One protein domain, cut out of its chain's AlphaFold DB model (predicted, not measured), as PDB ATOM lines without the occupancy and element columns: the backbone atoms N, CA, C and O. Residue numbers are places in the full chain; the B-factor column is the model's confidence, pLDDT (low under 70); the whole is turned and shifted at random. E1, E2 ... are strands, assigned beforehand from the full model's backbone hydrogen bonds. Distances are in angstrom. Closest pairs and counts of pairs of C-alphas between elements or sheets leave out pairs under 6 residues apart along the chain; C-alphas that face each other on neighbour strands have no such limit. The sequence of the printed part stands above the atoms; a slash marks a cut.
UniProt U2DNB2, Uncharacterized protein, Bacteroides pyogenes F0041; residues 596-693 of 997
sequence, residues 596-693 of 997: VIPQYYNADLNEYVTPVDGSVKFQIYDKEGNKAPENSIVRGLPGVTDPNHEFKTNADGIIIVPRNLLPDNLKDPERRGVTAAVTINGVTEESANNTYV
ATOM      1  N   VAL A 596     183.779 194.340 133.080       92.88
ATOM      2  CA  VAL A 596     183.271 195.722 132.977       92.88
ATOM      3  C   VAL A 596     183.472 196.410 134.327       92.88
ATOM      4  O   VAL A 596     182.714 196.164 135.266       92.88
ATOM      5  N   ILE A 597     184.528 197.221 134.442       88.00
ATOM      6  CA  ILE A 597     185.119 197.593 135.736       88.00
ATOM      7  C   ILE A 597     185.105 199.116 135.941       88.00
ATOM      8  O   ILE A 597     185.820 199.817 135.218       88.00
ATOM      9  N   PRO A 598     184.339 199.663 136.908       88.25
ATOM     10  CA  PRO A 598     184.338 201.099 137.182       88.25
ATOM     11  C   PRO A 598     185.730 201.559 137.636       88.25
ATOM     12  O   PRO A 598     186.456 200.818 138.295       88.25
ATOM     13  N   GLN A 599     186.118 202.774 137.265       84.88
ATOM     14  CA  GLN A 599     187.424 203.357 137.580       84.88
ATOM     15  C   GLN A 599     187.245 204.524 138.551       84.88
ATOM     16  O   GLN A 599     186.385 205.379 138.330       84.88
ATOM     17  N   TYR A 600     188.041 204.561 139.621       80.00
ATOM     18  CA  TYR A 600     188.016 205.670 140.574       80.00
ATOM     19  C   TYR A 600     188.381 206.997 139.888       80.00
ATOM     20  O   TYR A 600     189.311 207.066 139.084       80.00
ATOM     21  N   TYR A 601     187.659 208.061 140.236       84.81
ATOM     22  CA  TYR A 601     188.084 209.441 140.008       84.81
ATOM     23  C   TYR A 601     189.039 209.894 141.124       84.81
ATOM     24  O   TYR A 601     190.055 210.529 140.852       84.81
ATOM     25  N   ASN A 602     188.727 209.534 142.372       77.88
ATOM     26  CA  ASN A 602     189.573 209.745 143.541       77.88
ATOM     27  C   ASN A 602     189.472 208.508 144.454       77.88
ATOM     28  O   ASN A 602     188.384 208.173 144.924       77.88
ATOM     29  N   ALA A 603     190.593 207.813 144.666       68.88
ATOM     30  CA  ALA A 603     190.629 206.574 145.445       68.88
ATOM     31  C   ALA A 603     190.493 206.830 146.958       68.88
ATOM     32  O   ALA A 603     189.718 206.143 147.617       68.88
ATOM     33  N   ASP A 604     191.160 207.862 147.482       71.94
ATOM     34  CA  ASP A 604     191.156 208.232 148.910       71.94
ATOM     35  C   ASP A 604     189.743 208.566 149.429       71.94
ATOM     36  O   ASP A 604     189.405 208.315 150.583       71.94
ATOM     37  N   LEU A 605     188.893 209.124 148.559       73.75
ATOM     38  CA  LEU A 605     187.482 209.429 148.814       73.75
ATOM     39  C   LEU A 605     186.527 208.275 148.454       73.75
ATOM     40  O   LEU A 605     185.311 208.453 148.540       73.75
ATOM     41  N   ASN A 606     187.056 207.122 148.028       72.69
ATOM     42  CA  ASN A 606     186.306 205.973 147.512       72.69
ATOM     43  C   ASN A 606     185.325 206.339 146.371       72.69
ATOM     44  O   ASN A 606     184.220 205.803 146.253       72.69
ATOM     45  N   GLU A 607     185.721 207.277 145.506       82.38
ATOM     46  CA  GLU A 607     184.824 207.973 144.587       82.38
ATOM     47  C   GLU A 607     185.120 207.707 143.107       82.38
ATOM     48  O   GLU A 607     186.204 207.976 142.592       82.38
ATOM     49  N   TYR A 608     184.099 207.236 142.393       89.56
ATOM     50  CA  TYR A 608     184.145 206.886 140.968       89.56
ATOM     51  C   TYR A 608     183.563 207.959 140.034       89.56
ATOM     52  O   TYR A 608     183.812 207.942 138.830       89.56
ATOM     53  N   VAL A 609     182.736 208.862 140.570       95.56
ATOM     54  CA  VAL A 609     181.998 209.859 139.783       95.56
ATOM     55  C   VAL A 609     182.855 211.114 139.642       95.56
ATOM     56  O   VAL A 609     183.312 211.657 140.644       95.56
ATOM     57  N   THR A 610     183.071 211.608 138.422       95.00
ATOM     58  CA  THR A 610     183.845 212.847 138.230       95.00
ATOM     59  C   THR A 610     183.026 214.089 138.622       95.00
ATOM     60  O   THR A 610     181.896 214.250 138.144       95.00
ATOM     61  N   PRO A 611     183.589 215.024 139.413       95.94
ATOM     62  CA  PRO A 611     182.961 216.311 139.705       95.94
ATOM     63  C   PRO A 611     182.665 217.157 138.466       95.94
ATOM     64  O   PRO A 611     181.784 218.007 138.524       95.94
ATOM     65  N   VAL A 612     183.357 216.954 137.342       95.00
ATOM     66  CA  VAL A 612     183.219 217.823 136.159       95.00
ATOM     67  C   VAL A 612     181.816 217.716 135.544       95.00
ATOM     68  O   VAL A 612     181.111 218.718 135.447       95.00
ATOM     69  N   ASP A 613     181.392 216.506 135.169       95.94
ATOM     70  CA  ASP A 613     180.143 216.249 134.431       95.94
ATOM     71  C   ASP A 613     179.245 215.165 135.063       95.94
ATOM     72  O   ASP A 613     178.163 214.873 134.551       95.94
ATOM     73  N   GLY A 614     179.661 214.577 136.190       96.75
ATOM     74  CA  GLY A 614     178.905 213.535 136.883       96.75
ATOM     75  C   GLY A 614     178.927 212.171 136.199       96.75
ATOM     76  O   GLY A 614     178.089 211.332 136.525       96.75
ATOM     77  N   SER A 615     179.826 211.946 135.237       98.06
ATOM     78  CA  SER A 615     180.021 210.641 134.604       98.06
ATOM     79  C   SER A 615     180.874 209.682 135.448       98.06
ATOM     80  O   SER A 615     181.533 210.079 136.412       98.06
ATOM     81  N   VAL A 616     180.873 208.402 135.070       97.44
ATOM     82  CA  VAL A 616     181.780 207.359 135.581       97.44
ATOM     83  C   VAL A 616     182.488 206.701 134.397       97.44
ATOM     84  O   VAL A 616     181.854 206.367 133.393       97.44
ATOM     85  N   LYS A 617     183.800 206.482 134.516       96.06
ATOM     86  CA  LYS A 617     184.579 205.694 133.548       96.06
ATOM     87  C   LYS A 617     184.523 204.214 133.916       96.06
ATOM     88  O   LYS A 617     184.683 203.876 135.085       96.06
ATOM     89  N   PHE A 618     184.381 203.336 132.928       96.00
ATOM     90  CA  PHE A 618     184.554 201.893 133.106       96.00
ATOM     91  C   PHE A 618     185.600 201.377 132.118       96.00
ATOM     92  O   PHE A 618     185.482 201.612 130.915       96.00
ATOM     93  N   GLN A 619     186.603 200.656 132.615       94.69
ATOM     94  CA  GLN A 619     187.544 199.909 131.788       94.69
ATOM     95  C   GLN A 619     186.914 198.560 131.434       94.69
ATOM     96  O   GLN A 619     186.450 197.827 132.312       94.69
ATOM     97  N   ILE A 620     186.891 198.245 130.143       95.75
ATOM     98  CA  ILE A 620     186.395 196.975 129.614       95.75
ATOM     99  C   ILE A 620     187.592 196.082 129.288       95.75
ATOM    100  O   ILE A 620     188.602 196.568 128.766       95.75
ATOM    101  N   TYR A 621     187.467 194.787 129.578       91.50
ATOM    102  CA  TYR A 621     188.476 193.775 129.268       91.50
ATOM    103  C   TYR A 621     187.872 192.584 128.513       91.50
ATOM    104  O   TYR A 621     186.689 192.262 128.678       91.50
ATOM    105  N   ASP A 622     188.706 191.932 127.702       91.62
ATOM    106  CA  ASP A 622     188.399 190.675 127.014       91.62
ATOM    107  C   ASP A 622     188.379 189.464 127.980       91.62
ATOM    108  O   ASP A 622     188.282 189.629 129.200       91.62
ATOM    109  N   LYS A 623     188.389 188.234 127.443       87.88
ATOM    110  CA  LYS A 623     188.337 186.996 128.245       87.88
ATOM    111  C   LYS A 623     189.707 186.570 128.762       87.88
ATOM    112  O   LYS A 623     189.802 185.799 129.714       87.88
ATOM    113  N   GLU A 624     190.760 187.049 128.129       83.25
ATOM    114  CA  GLU A 624     192.153 186.728 128.390       83.25
ATOM    115  C   GLU A 624     192.707 187.627 129.516       83.25
ATOM    116  O   GLU A 624     193.571 187.206 130.297       83.25
ATOM    117  N   GLY A 625     192.132 188.827 129.646       76.00
ATOM    118  CA  GLY A 625     192.419 189.855 130.643       76.00
ATOM    119  C   GLY A 625     193.026 191.135 130.058       76.00
ATOM    120  O   GLY A 625     193.457 191.994 130.824       76.00
ATOM    121  N   ASN A 626     193.077 191.285 128.731       88.00
ATOM    122  CA  ASN A 626     193.574 192.494 128.072       88.00
ATOM    123  C   ASN A 626     192.461 193.543 127.962       88.00
ATOM    124  O   ASN A 626     191.273 193.226 128.021       88.00
ATOM    125  N   LYS A 627     192.834 194.809 127.755       91.81
ATOM    126  CA  LYS A 627     191.874 195.886 127.472       91.81
ATOM    127  C   LYS A 627     191.108 195.588 126.179       91.81
ATOM    128  O   LYS A 627     191.712 195.221 125.174       91.81
ATOM    129  N   ALA A 628     189.789 195.769 126.199       92.50
ATOM    130  CA  ALA A 628     188.950 195.527 125.029       92.50
ATOM    131  C   ALA A 628     189.301 196.485 123.866       92.50
ATOM    132  O   ALA A 628     189.593 197.655 124.118       92.50
ATOM    133  N   PRO A 629     189.235 196.042 122.597       93.31
ATOM    134  CA  PRO A 629     189.514 196.899 121.447       93.31
ATOM    135  C   PRO A 629     188.463 198.009 121.286       93.31
ATOM    136  O   PRO A 629     187.347 197.910 121.807       93.31
ATOM    137  N   GLU A 630     188.805 199.055 120.532       96.75
ATOM    138  CA  GLU A 630     187.901 200.167 120.204       96.75
ATOM    139  C   GLU A 630     186.606 199.687 119.520       96.75
ATOM    140  O   GLU A 630     186.610 198.715 118.764       96.75
ATOM    141  N   ASN A 631     185.495 200.397 119.744       95.31
ATOM    142  CA  ASN A 631     184.151 200.078 119.242       95.31
ATOM    143  C   ASN A 631     183.529 198.769 119.775       95.31
ATOM    144  O   ASN A 631     182.454 198.381 119.306       95.31
ATOM    145  N   SER A 632     184.129 198.126 120.782       97.31
ATOM    146  CA  SER A 632     183.467 197.073 121.565       97.31
ATOM    147  C   SER A 632     182.230 197.640 122.263       97.31
ATOM    148  O   SER A 632     182.258 198.771 122.751       97.31
ATOM    149  N   ILE A 633     181.136 196.874 122.298       97.69
ATOM    150  CA  ILE A 633     179.816 197.359 122.743       97.69
ATOM    151  C   ILE A 633     179.481 196.795 124.124       97.69
ATOM    152  O   ILE A 633     179.684 195.610 124.367       97.69
ATOM    153  N   VAL A 634     178.926 197.623 125.008       97.69
ATOM    154  CA  VAL A 634     178.501 197.261 126.368       97.69
ATOM    155  C   VAL A 634     177.069 197.754 126.594       97.69
ATOM    156  O   VAL A 634     176.773 198.912 126.301       97.69
ATOM    157  N   ARG A 635     176.172 196.897 127.102       96.88
ATOM    158  CA  ARG A 635     174.744 197.201 127.308       96.88
ATOM    159  C   ARG A 635     174.171 196.470 128.525       96.88
ATOM    160  O   ARG A 635     174.518 195.320 128.782       96.88
ATOM    161  N   GLY A 636     173.249 197.115 129.240       93.06
ATOM    162  CA  GLY A 636     172.560 196.525 130.395       93.06
ATOM    163  C   GLY A 636     173.442 196.410 131.634       93.06
ATOM    164  O   GLY A 636     173.548 195.334 132.216       93.06
ATOM    165  N   LEU A 637     174.097 197.514 132.001       97.25
ATOM    166  CA  LEU A 637     174.816 197.669 133.269       97.25
ATOM    167  C   LEU A 637     173.846 197.547 134.473       97.25
ATOM    168  O   LEU A 637     172.685 197.944 134.348       97.25
ATOM    169  N   PRO A 638     174.288 197.077 135.654       92.50
ATOM    170  CA  PRO A 638     173.457 197.052 136.861       92.50
ATOM    171  C   PRO A 638     172.871 198.427 137.240       92.50
ATOM    172  O   PRO A 638     173.584 199.426 137.300       92.50
ATOM    173  N   GLY A 639     171.568 198.491 137.519       93.75
ATOM    174  CA  GLY A 639     170.899 199.675 138.078       93.75
ATOM    175  C   GLY A 639     170.773 200.922 137.181       93.75
ATOM    176  O   GLY A 639     170.172 201.899 137.624       93.75
ATOM    177  N   VAL A 640     171.302 200.938 135.949       95.75
ATOM    178  CA  VAL A 640     171.221 202.129 135.073       95.75
ATOM    179  C   VAL A 640     169.791 202.440 134.618       95.75
ATOM    180  O   VAL A 640     168.955 201.549 134.480       95.75
ATOM    181  N   THR A 641     169.513 203.718 134.344       94.75
ATOM    182  CA  THR A 641     168.150 204.194 134.028       94.75
ATOM    183  C   THR A 641     167.637 203.753 132.651       94.75
ATOM    184  O   THR A 641     166.425 203.662 132.460       94.75
ATOM    185  N   ASP A 642     168.537 203.431 131.714       95.38
ATOM    186  CA  ASP A 642     168.228 202.769 130.443       95.38
ATOM    187  C   ASP A 642     169.137 201.539 130.243       95.38
ATOM    188  O   ASP A 642     170.284 201.681 129.805       95.38
ATOM    189  N   PRO A 643     168.654 200.316 130.532       92.19
ATOM    190  CA  PRO A 643     169.433 199.097 130.331       92.19
ATOM    191  C   PRO A 643     169.620 198.733 128.848       92.19
ATOM    192  O   PRO A 643     170.401 197.832 128.548       92.19
ATOM    193  N   ASN A 644     168.946 199.408 127.909       94.50
ATOM    194  CA  ASN A 644     169.129 199.188 126.472       94.50
ATOM    195  C   ASN A 644     170.192 200.112 125.855       94.50
ATOM    196  O   ASN A 644     170.493 199.970 124.670       94.50
ATOM    197  N   HIS A 645     170.780 201.027 126.631       96.06
ATOM    198  CA  HIS A 645     171.793 201.947 126.128       96.06
ATOM    199  C   HIS A 645     173.089 201.218 125.738       96.06
ATOM    200  O   HIS A 645     173.659 200.476 126.540       96.06
ATOM    201  N   GLU A 646     173.568 201.450 124.514       97.12
ATOM    202  CA  GLU A 646     174.799 200.851 123.987       97.12
ATOM    203  C   GLU A 646     175.986 201.805 124.122       97.12
ATOM    204  O   GLU A 646     176.159 202.739 123.337       97.12
ATOM    205  N   PHE A 647     176.839 201.531 125.104       97.88
ATOM    206  CA  PHE A 647     178.123 202.198 125.268       97.88
ATOM    207  C   PHE A 647     179.162 201.571 124.333       97.88
ATOM    208  O   PHE A 647     179.154 200.357 124.121       97.88
ATOM    209  N   LYS A 648     180.077 202.384 123.796       97.25
ATOM    210  CA  LYS A 648     181.172 201.931 122.925       97.25
ATOM    211  C   LYS A 648     182.522 202.314 123.503       97.25
ATOM    212  O   LYS A 648     182.679 203.438 123.980       97.25
ATOM    213  N   THR A 649     183.476 201.391 123.461       97.06
ATOM    214  CA  THR A 649     184.842 201.636 123.932       97.06
ATOM    215  C   THR A 649     185.598 202.597 123.021       97.06
ATOM    216  O   THR A 649     185.485 202.531 121.793       97.06
ATOM    217  N   ASN A 650     186.414 203.457 123.631       94.25
ATOM    218  CA  ASN A 650     187.482 204.179 122.944       94.25
ATOM    219  C   ASN A 650     188.702 203.262 122.685       94.25
ATOM    220  O   ASN A 650     188.695 202.082 123.046       94.25
ATOM    221  N   ALA A 651     189.769 203.817 122.102       93.50
ATOM    222  CA  ALA A 651     191.037 203.123 121.857       93.50
ATOM    223  C   ALA A 651     191.690 202.474 123.102       93.50
ATOM    224  O   ALA A 651     192.425 201.502 122.953       93.50
ATOM    225  N   ASP A 652     191.402 202.956 124.317       89.62
ATOM    226  CA  ASP A 652     191.903 202.385 125.578       89.62
ATOM    227  C   ASP A 652     191.016 201.254 126.137       89.62
ATOM    228  O   ASP A 652     191.266 200.759 127.239       89.62
ATOM    229  N   GLY A 653     189.936 200.879 125.447       91.62
ATOM    230  CA  GLY A 653     188.937 199.943 125.962       91.62
ATOM    231  C   GLY A 653     188.019 200.537 127.035       91.62
ATOM    232  O   GLY A 653     187.413 199.786 127.795       91.62
ATOM    233  N   ILE A 654     187.923 201.866 127.141       96.44
ATOM    234  CA  ILE A 654     187.147 202.563 128.177       96.44
ATOM    235  C   ILE A 654     185.799 203.028 127.616       96.44
ATOM    236  O   ILE A 654     185.738 203.605 126.530       96.44
ATOM    237  N   ILE A 655     184.727 202.835 128.388       97.81
ATOM    238  CA  ILE A 655     183.435 203.514 128.194       97.81
ATOM    239  C   ILE A 655     183.239 204.617 129.241       97.81
ATOM    240  O   ILE A 655     183.793 204.560 130.342       97.81
ATOM    241  N   ILE A 656     182.404 205.604 128.917       97.69
ATOM    242  CA  ILE A 656     181.972 206.659 129.842       97.69
ATOM    243  C   ILE A 656     180.453 206.570 129.991       97.69
ATOM    244  O   ILE A 656     179.725 206.665 129.005       97.69
ATOM    245  N   VAL A 657     179.979 206.393 131.224       97.56
ATOM    246  CA  VAL A 657     178.552 206.376 131.566       97.56
ATOM    247  C   VAL A 657     178.173 207.764 132.094       97.56
ATOM    248  O   VAL A 657     178.685 208.159 133.143       97.56
ATOM    249  N   PRO A 658     177.322 208.537 131.395       97.25
ATOM    250  CA  PRO A 658     176.976 209.899 131.788       97.25
ATOM    251  C   PRO A 658     175.980 209.923 132.955       97.25
ATOM    252  O   PRO A 658     175.176 209.004 133.129       97.25
ATOM    253  N   ARG A 659     175.983 211.028 133.714       96.56
ATOM    254  CA  ARG A 659     175.173 211.245 134.928       96.56
ATOM    255  C   ARG A 659     173.711 210.797 134.817       96.56
ATOM    256  O   ARG A 659     173.157 210.229 135.753       96.56
ATOM    257  N   ASN A 660     173.064 211.084 133.688       95.81
ATOM    258  CA  ASN A 660     171.639 210.816 133.476       95.81
ATOM    259  C   ASN A 660     171.302 209.319 133.339       95.81
ATOM    260  O   ASN A 660     170.132 208.958 133.476       95.81
ATOM    261  N   LEU A 661     172.302 208.470 133.074       97.12
ATOM    262  CA  LEU A 661     172.155 207.014 133.008       97.12
ATOM    263  C   LEU A 661     172.535 206.316 134.320       97.12
ATOM    264  O   LEU A 661     172.090 205.195 134.549       97.12
ATOM    265  N   LEU A 662     173.297 206.973 135.198       97.62
ATOM    266  CA  LEU A 662     173.637 206.435 136.516       97.62
ATOM    267  C   LEU A 662     172.400 206.327 137.437       97.62
ATOM    268  O   LEU A 662     171.517 207.194 137.376       97.62
ATOM    269  N   PRO A 663     172.351 205.307 138.316       96.44
ATOM    270  CA  PRO A 663     171.327 205.176 139.349       96.44
ATOM    271  C   PRO A 663     171.322 206.355 140.331       96.44
ATOM    272  O   PRO A 663     172.315 207.067 140.494       96.44
ATOM    273  N   ASP A 664     170.187 206.562 141.000       95.56
ATOM    274  CA  ASP A 664     169.994 207.612 142.001       95.56
ATOM    275  C   ASP A 664     169.552 206.988 143.323       95.56
ATOM    276  O   ASP A 664     168.434 206.482 143.432       95.56
ATOM    277  N   ASN A 665     170.447 207.011 144.312       93.44
ATOM    278  CA  ASN A 665     170.227 206.480 145.657       93.44
ATOM    279  C   ASN A 665     169.678 205.028 145.714       93.44
ATOM    280  O   ASN A 665     169.037 204.649 146.697       93.44
ATOM    281  N   LEU A 666     169.958 204.189 144.703       91.12
ATOM    282  CA  LEU A 666     169.666 202.750 144.762       91.12
ATOM    283  C   LEU A 666     170.628 202.053 145.731       91.12
ATOM    284  O   LEU A 666     171.784 202.468 145.895       91.12
ATOM    285  N   LYS A 667     170.181 200.965 146.360       84.38
ATOM    286  CA  LYS A 667     170.994 200.217 147.325       84.38
ATOM    287  C   LYS A 667     172.105 199.469 146.600       84.38
ATOM    288  O   LYS A 667     171.965 199.094 145.440       84.38
ATOM    289  N   ASP A 668     173.201 199.220 147.304       81.00
ATOM    290  CA  ASP A 668     174.380 198.551 146.750       81.00
ATOM    291  C   ASP A 668     174.081 197.227 145.989       81.00
ATOM    292  O   ASP A 668     174.549 197.094 144.856       81.00
ATOM    293  N   PRO A 669     173.210 196.309 146.477       80.31
ATOM    294  CA  PRO A 669     172.881 195.078 145.746       80.31
ATOM    295  C   PRO A 669     172.104 195.295 144.438       80.31
ATOM    296  O   PRO A 669     172.119 194.430 143.572       80.31
ATOM    297  N   GLU A 670     171.426 196.433 144.277       84.75
ATOM    298  CA  GLU A 670     170.691 196.799 143.052       84.75
ATOM    299  C   GLU A 670     171.639 197.354 141.966       84.75
ATOM    300  O   GLU A 670     171.233 197.589 140.827       84.75
ATOM    301  N   ARG A 671     172.911 197.568 142.330       90.31
ATOM    302  CA  ARG A 671     173.960 198.215 141.533       90.31
ATOM    303  C   ARG A 671     175.204 197.343 141.331       90.31
ATOM    304  O   ARG A 671     176.209 197.824 140.808       90.31
ATOM    305  N   ARG A 672     175.146 196.066 141.721       88.75
ATOM    306  CA  ARG A 672     176.172 195.048 141.447       88.75
ATOM    307  C   ARG A 672     175.580 193.936 140.594       88.75
ATOM    308  O   ARG A 672     174.412 193.594 140.761       88.75
ATOM    309  N   GLY A 673     176.364 193.367 139.684       82.19
ATOM    310  CA  GLY A 673     175.875 192.280 138.841       82.19
ATOM    311  C   GLY A 673     176.770 191.926 137.658       82.19
ATOM    312  O   GLY A 673     177.916 192.367 137.547       82.19
ATOM    313  N   VAL A 674     176.186 191.153 136.741       90.44
ATOM    314  CA  VAL A 674     176.640 191.045 135.351       90.44
ATOM    315  C   VAL A 674     176.116 192.226 134.532       90.44
ATOM    316  O   VAL A 674     175.082 192.816 134.844       90.44
ATOM    317  N   THR A 675     176.807 192.528 133.442       91.38
ATOM    318  CA  THR A 675     176.331 193.392 132.363       91.38
ATOM    319  C   THR A 675     175.675 192.518 131.295       91.38
ATOM    320  O   THR A 675     176.300 191.570 130.813       91.38
ATOM    321  N   ALA A 676     174.424 192.818 130.934       90.75
ATOM    322  CA  ALA A 676     173.557 191.919 130.158       90.75
ATOM    323  C   ALA A 676     174.062 191.591 128.739       90.75
ATOM    324  O   ALA A 676     173.707 190.552 128.183       90.75
ATOM    325  N   ALA A 677     174.878 192.458 128.134       94.31
ATOM    326  CA  ALA A 677     175.614 192.141 126.916       94.31
ATOM    327  C   ALA A 677     176.929 192.927 126.824       94.31
ATOM    328  O   ALA A 677     176.946 194.155 126.933       94.31
ATOM    329  N   VAL A 678     178.016 192.218 126.528       96.19
ATOM    330  CA  VAL A 678     179.291 192.771 126.068       96.19
ATOM    331  C   VAL A 678     179.654 192.099 124.748       96.19
ATOM    332  O   VAL A 678     179.662 190.872 124.660       96.19
ATOM    333  N   THR A 679     179.940 192.902 123.723       96.75
ATOM    334  CA  THR A 679     180.324 192.453 122.380       96.75
ATOM    335  C   THR A 679     181.755 192.865 122.077       96.75
ATOM    336  O   THR A 679     182.027 194.050 121.872       96.75
ATOM    337  N   ILE A 680     182.650 191.882 121.980       95.12
ATOM    338  CA  ILE A 680     184.055 192.052 121.587       95.12
ATOM    339  C   ILE A 680     184.327 191.130 120.395       95.12
ATOM    340  O   ILE A 680     183.939 189.964 120.405       95.12
ATOM    341  N   ASN A 681     184.967 191.654 119.344       90.38
ATOM    342  CA  ASN A 681     185.343 190.909 118.129       90.38
ATOM    343  C   ASN A 681     184.198 190.087 117.484       90.38
ATOM    344  O   ASN A 681     184.432 189.049 116.872       90.38
ATOM    345  N   GLY A 682     182.950 190.556 117.614       87.94
ATOM    346  CA  GLY A 682     181.751 189.895 117.078       87.94
ATOM    347  C   GLY A 682     181.134 188.808 117.970       87.94
ATOM    348  O   GLY A 682     180.098 188.257 117.605       87.94
ATOM    349  N   VAL A 683     181.717 188.520 119.137       93.06
ATOM    350  CA  VAL A 683     181.159 187.606 120.147       93.06
ATOM    351  C   VAL A 683     180.425 188.422 121.208       93.06
ATOM    352  O   VAL A 683     181.038 189.272 121.848       93.06
ATOM    353  N   THR A 684     179.133 188.148 121.408       95.94
ATOM    354  CA  THR A 684     178.285 188.806 122.418       95.94
ATOM    355  C   THR A 684     177.920 187.845 123.545       95.94
ATOM    356  O   THR A 684     177.280 186.825 123.300       95.94
ATOM    357  N   GLU A 685     178.267 188.194 124.783       93.75
ATOM    358  CA  GLU A 685     177.945 187.425 125.994       93.75
ATOM    359  C   GLU A 685     177.681 188.344 127.194       93.75
ATOM    360  O   GLU A 685     178.101 189.499 127.204       93.75
ATOM    361  N   GLU A 686     177.043 187.820 128.244       95.38
ATOM    362  CA  GLU A 686     177.038 188.460 129.567       95.38
ATOM    363  C   GLU A 686     178.463 188.565 130.132       95.38
ATOM    364  O   GLU A 686     179.269 187.629 129.985       95.38
ATOM    365  N   SER A 687     178.753 189.673 130.821       94.12
ATOM    366  CA  SER A 687     180.029 189.872 131.519       94.12
ATOM    367  C   SER A 687     180.195 188.941 132.726       94.12
ATOM    368  O   SER A 687     179.284 188.224 133.141       94.12
ATOM    369  N   ALA A 688     181.372 188.992 133.341       84.75
ATOM    370  CA  ALA A 688     181.579 188.528 134.702       84.75
ATOM    371  C   ALA A 688     180.664 189.264 135.702       84.75
ATOM    372  O   ALA A 688     180.264 190.409 135.477       84.75
ATOM    373  N   ASN A 689     180.355 188.601 136.821       84.69
ATOM    374  CA  ASN A 689     179.511 189.124 137.901       84.69
ATOM    375  C   ASN A 689     180.322 189.997 138.879       84.69
ATOM    376  O   ASN A 689     180.380 189.727 140.078       84.69
ATOM    377  N   ASN A 690     181.035 190.983 138.335       77.38
ATOM    378  CA  ASN A 690     181.953 191.867 139.057       77.38
ATOM    379  C   ASN A 690     181.724 193.358 138.740       77.38
ATOM    380  O   ASN A 690     182.434 194.216 139.261       77.38
ATOM    381  N   THR A 691     180.719 193.690 137.924       83.75
ATOM    382  CA  THR A 691     180.371 195.078 137.615       83.75
ATOM    383  C   THR A 691     179.723 195.741 138.827       83.75
ATOM    384  O   THR A 691     178.757 195.220 139.386       83.75
ATOM    385  N   TYR A 692     180.221 196.919 139.201       87.12
ATOM    386  CA  TYR A 692     179.602 197.822 140.174       87.12
ATOM    387  C   TYR A 692     179.288 199.158 139.502       87.12
ATOM    388  O   TYR A 692     180.128 199.698 138.786       87.12
ATOM    389  N   VAL A 693     178.091 199.698 139.728       93.56
ATOM    390  CA  VAL A 693     177.655 200.977 139.158       93.56
ATOM    391  C   VAL A 693     177.430 201.992 140.287       93.56
ATOM    392  O   VAL A 693     176.526 201.821 141.106       93.56
TER     393      VAL A 693
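Overview. This is residues 596 to 693 of the 997 residues of an uncharacterized protein of Bacteroides pyogenes F0041 (UniProt U2DNB2). Little regular structure: two small antiparallel sheets, E1-E2-E4 near the middle and E3-E5-E6 toward one end, stand among long loops, with residues 600 to 615 toward the other end. The 98 printed residues hold no named helix and six strands, E1 to E6 in order; the class is all strand, with 24 residues in named elements. It is compact, radius of gyration of the C-alphas 12.7 A, spanning 35 by 23 by 20 A.

Along the chain. E1, residues 596 to 599, begins at C-alpha 596 (183.271, 195.722, 132.977). E2, 616 to 621, measures 16.4 A; E3 is 633 to 635, E4 654 to 657, E5 677 to 680. E6, 683 to 685, ends at C-alpha 685 (177.945, 187.425, 125.994).

Arrangement. Within hydrogen-bond range are N 597 and O 619, 2.9 A, in hairpin E1-E2; N 618 and O 655, 2.9 A, in E2-E4; N 679 and O 633, 2.8 A, in E3-E5; N 678 and O 685, 2.8 A, in hairpin E5-E6. E3 and E4 are only just apart, closest C-alphas 8.2 A.

Size, cuts and confidence. The farthest C-alphas, Asp 604 and Gly 682, are 37.9 A apart. The printed part has no cut. Link E5 to E6 is tight, the others long. Residue 603 has pLDDT under 70.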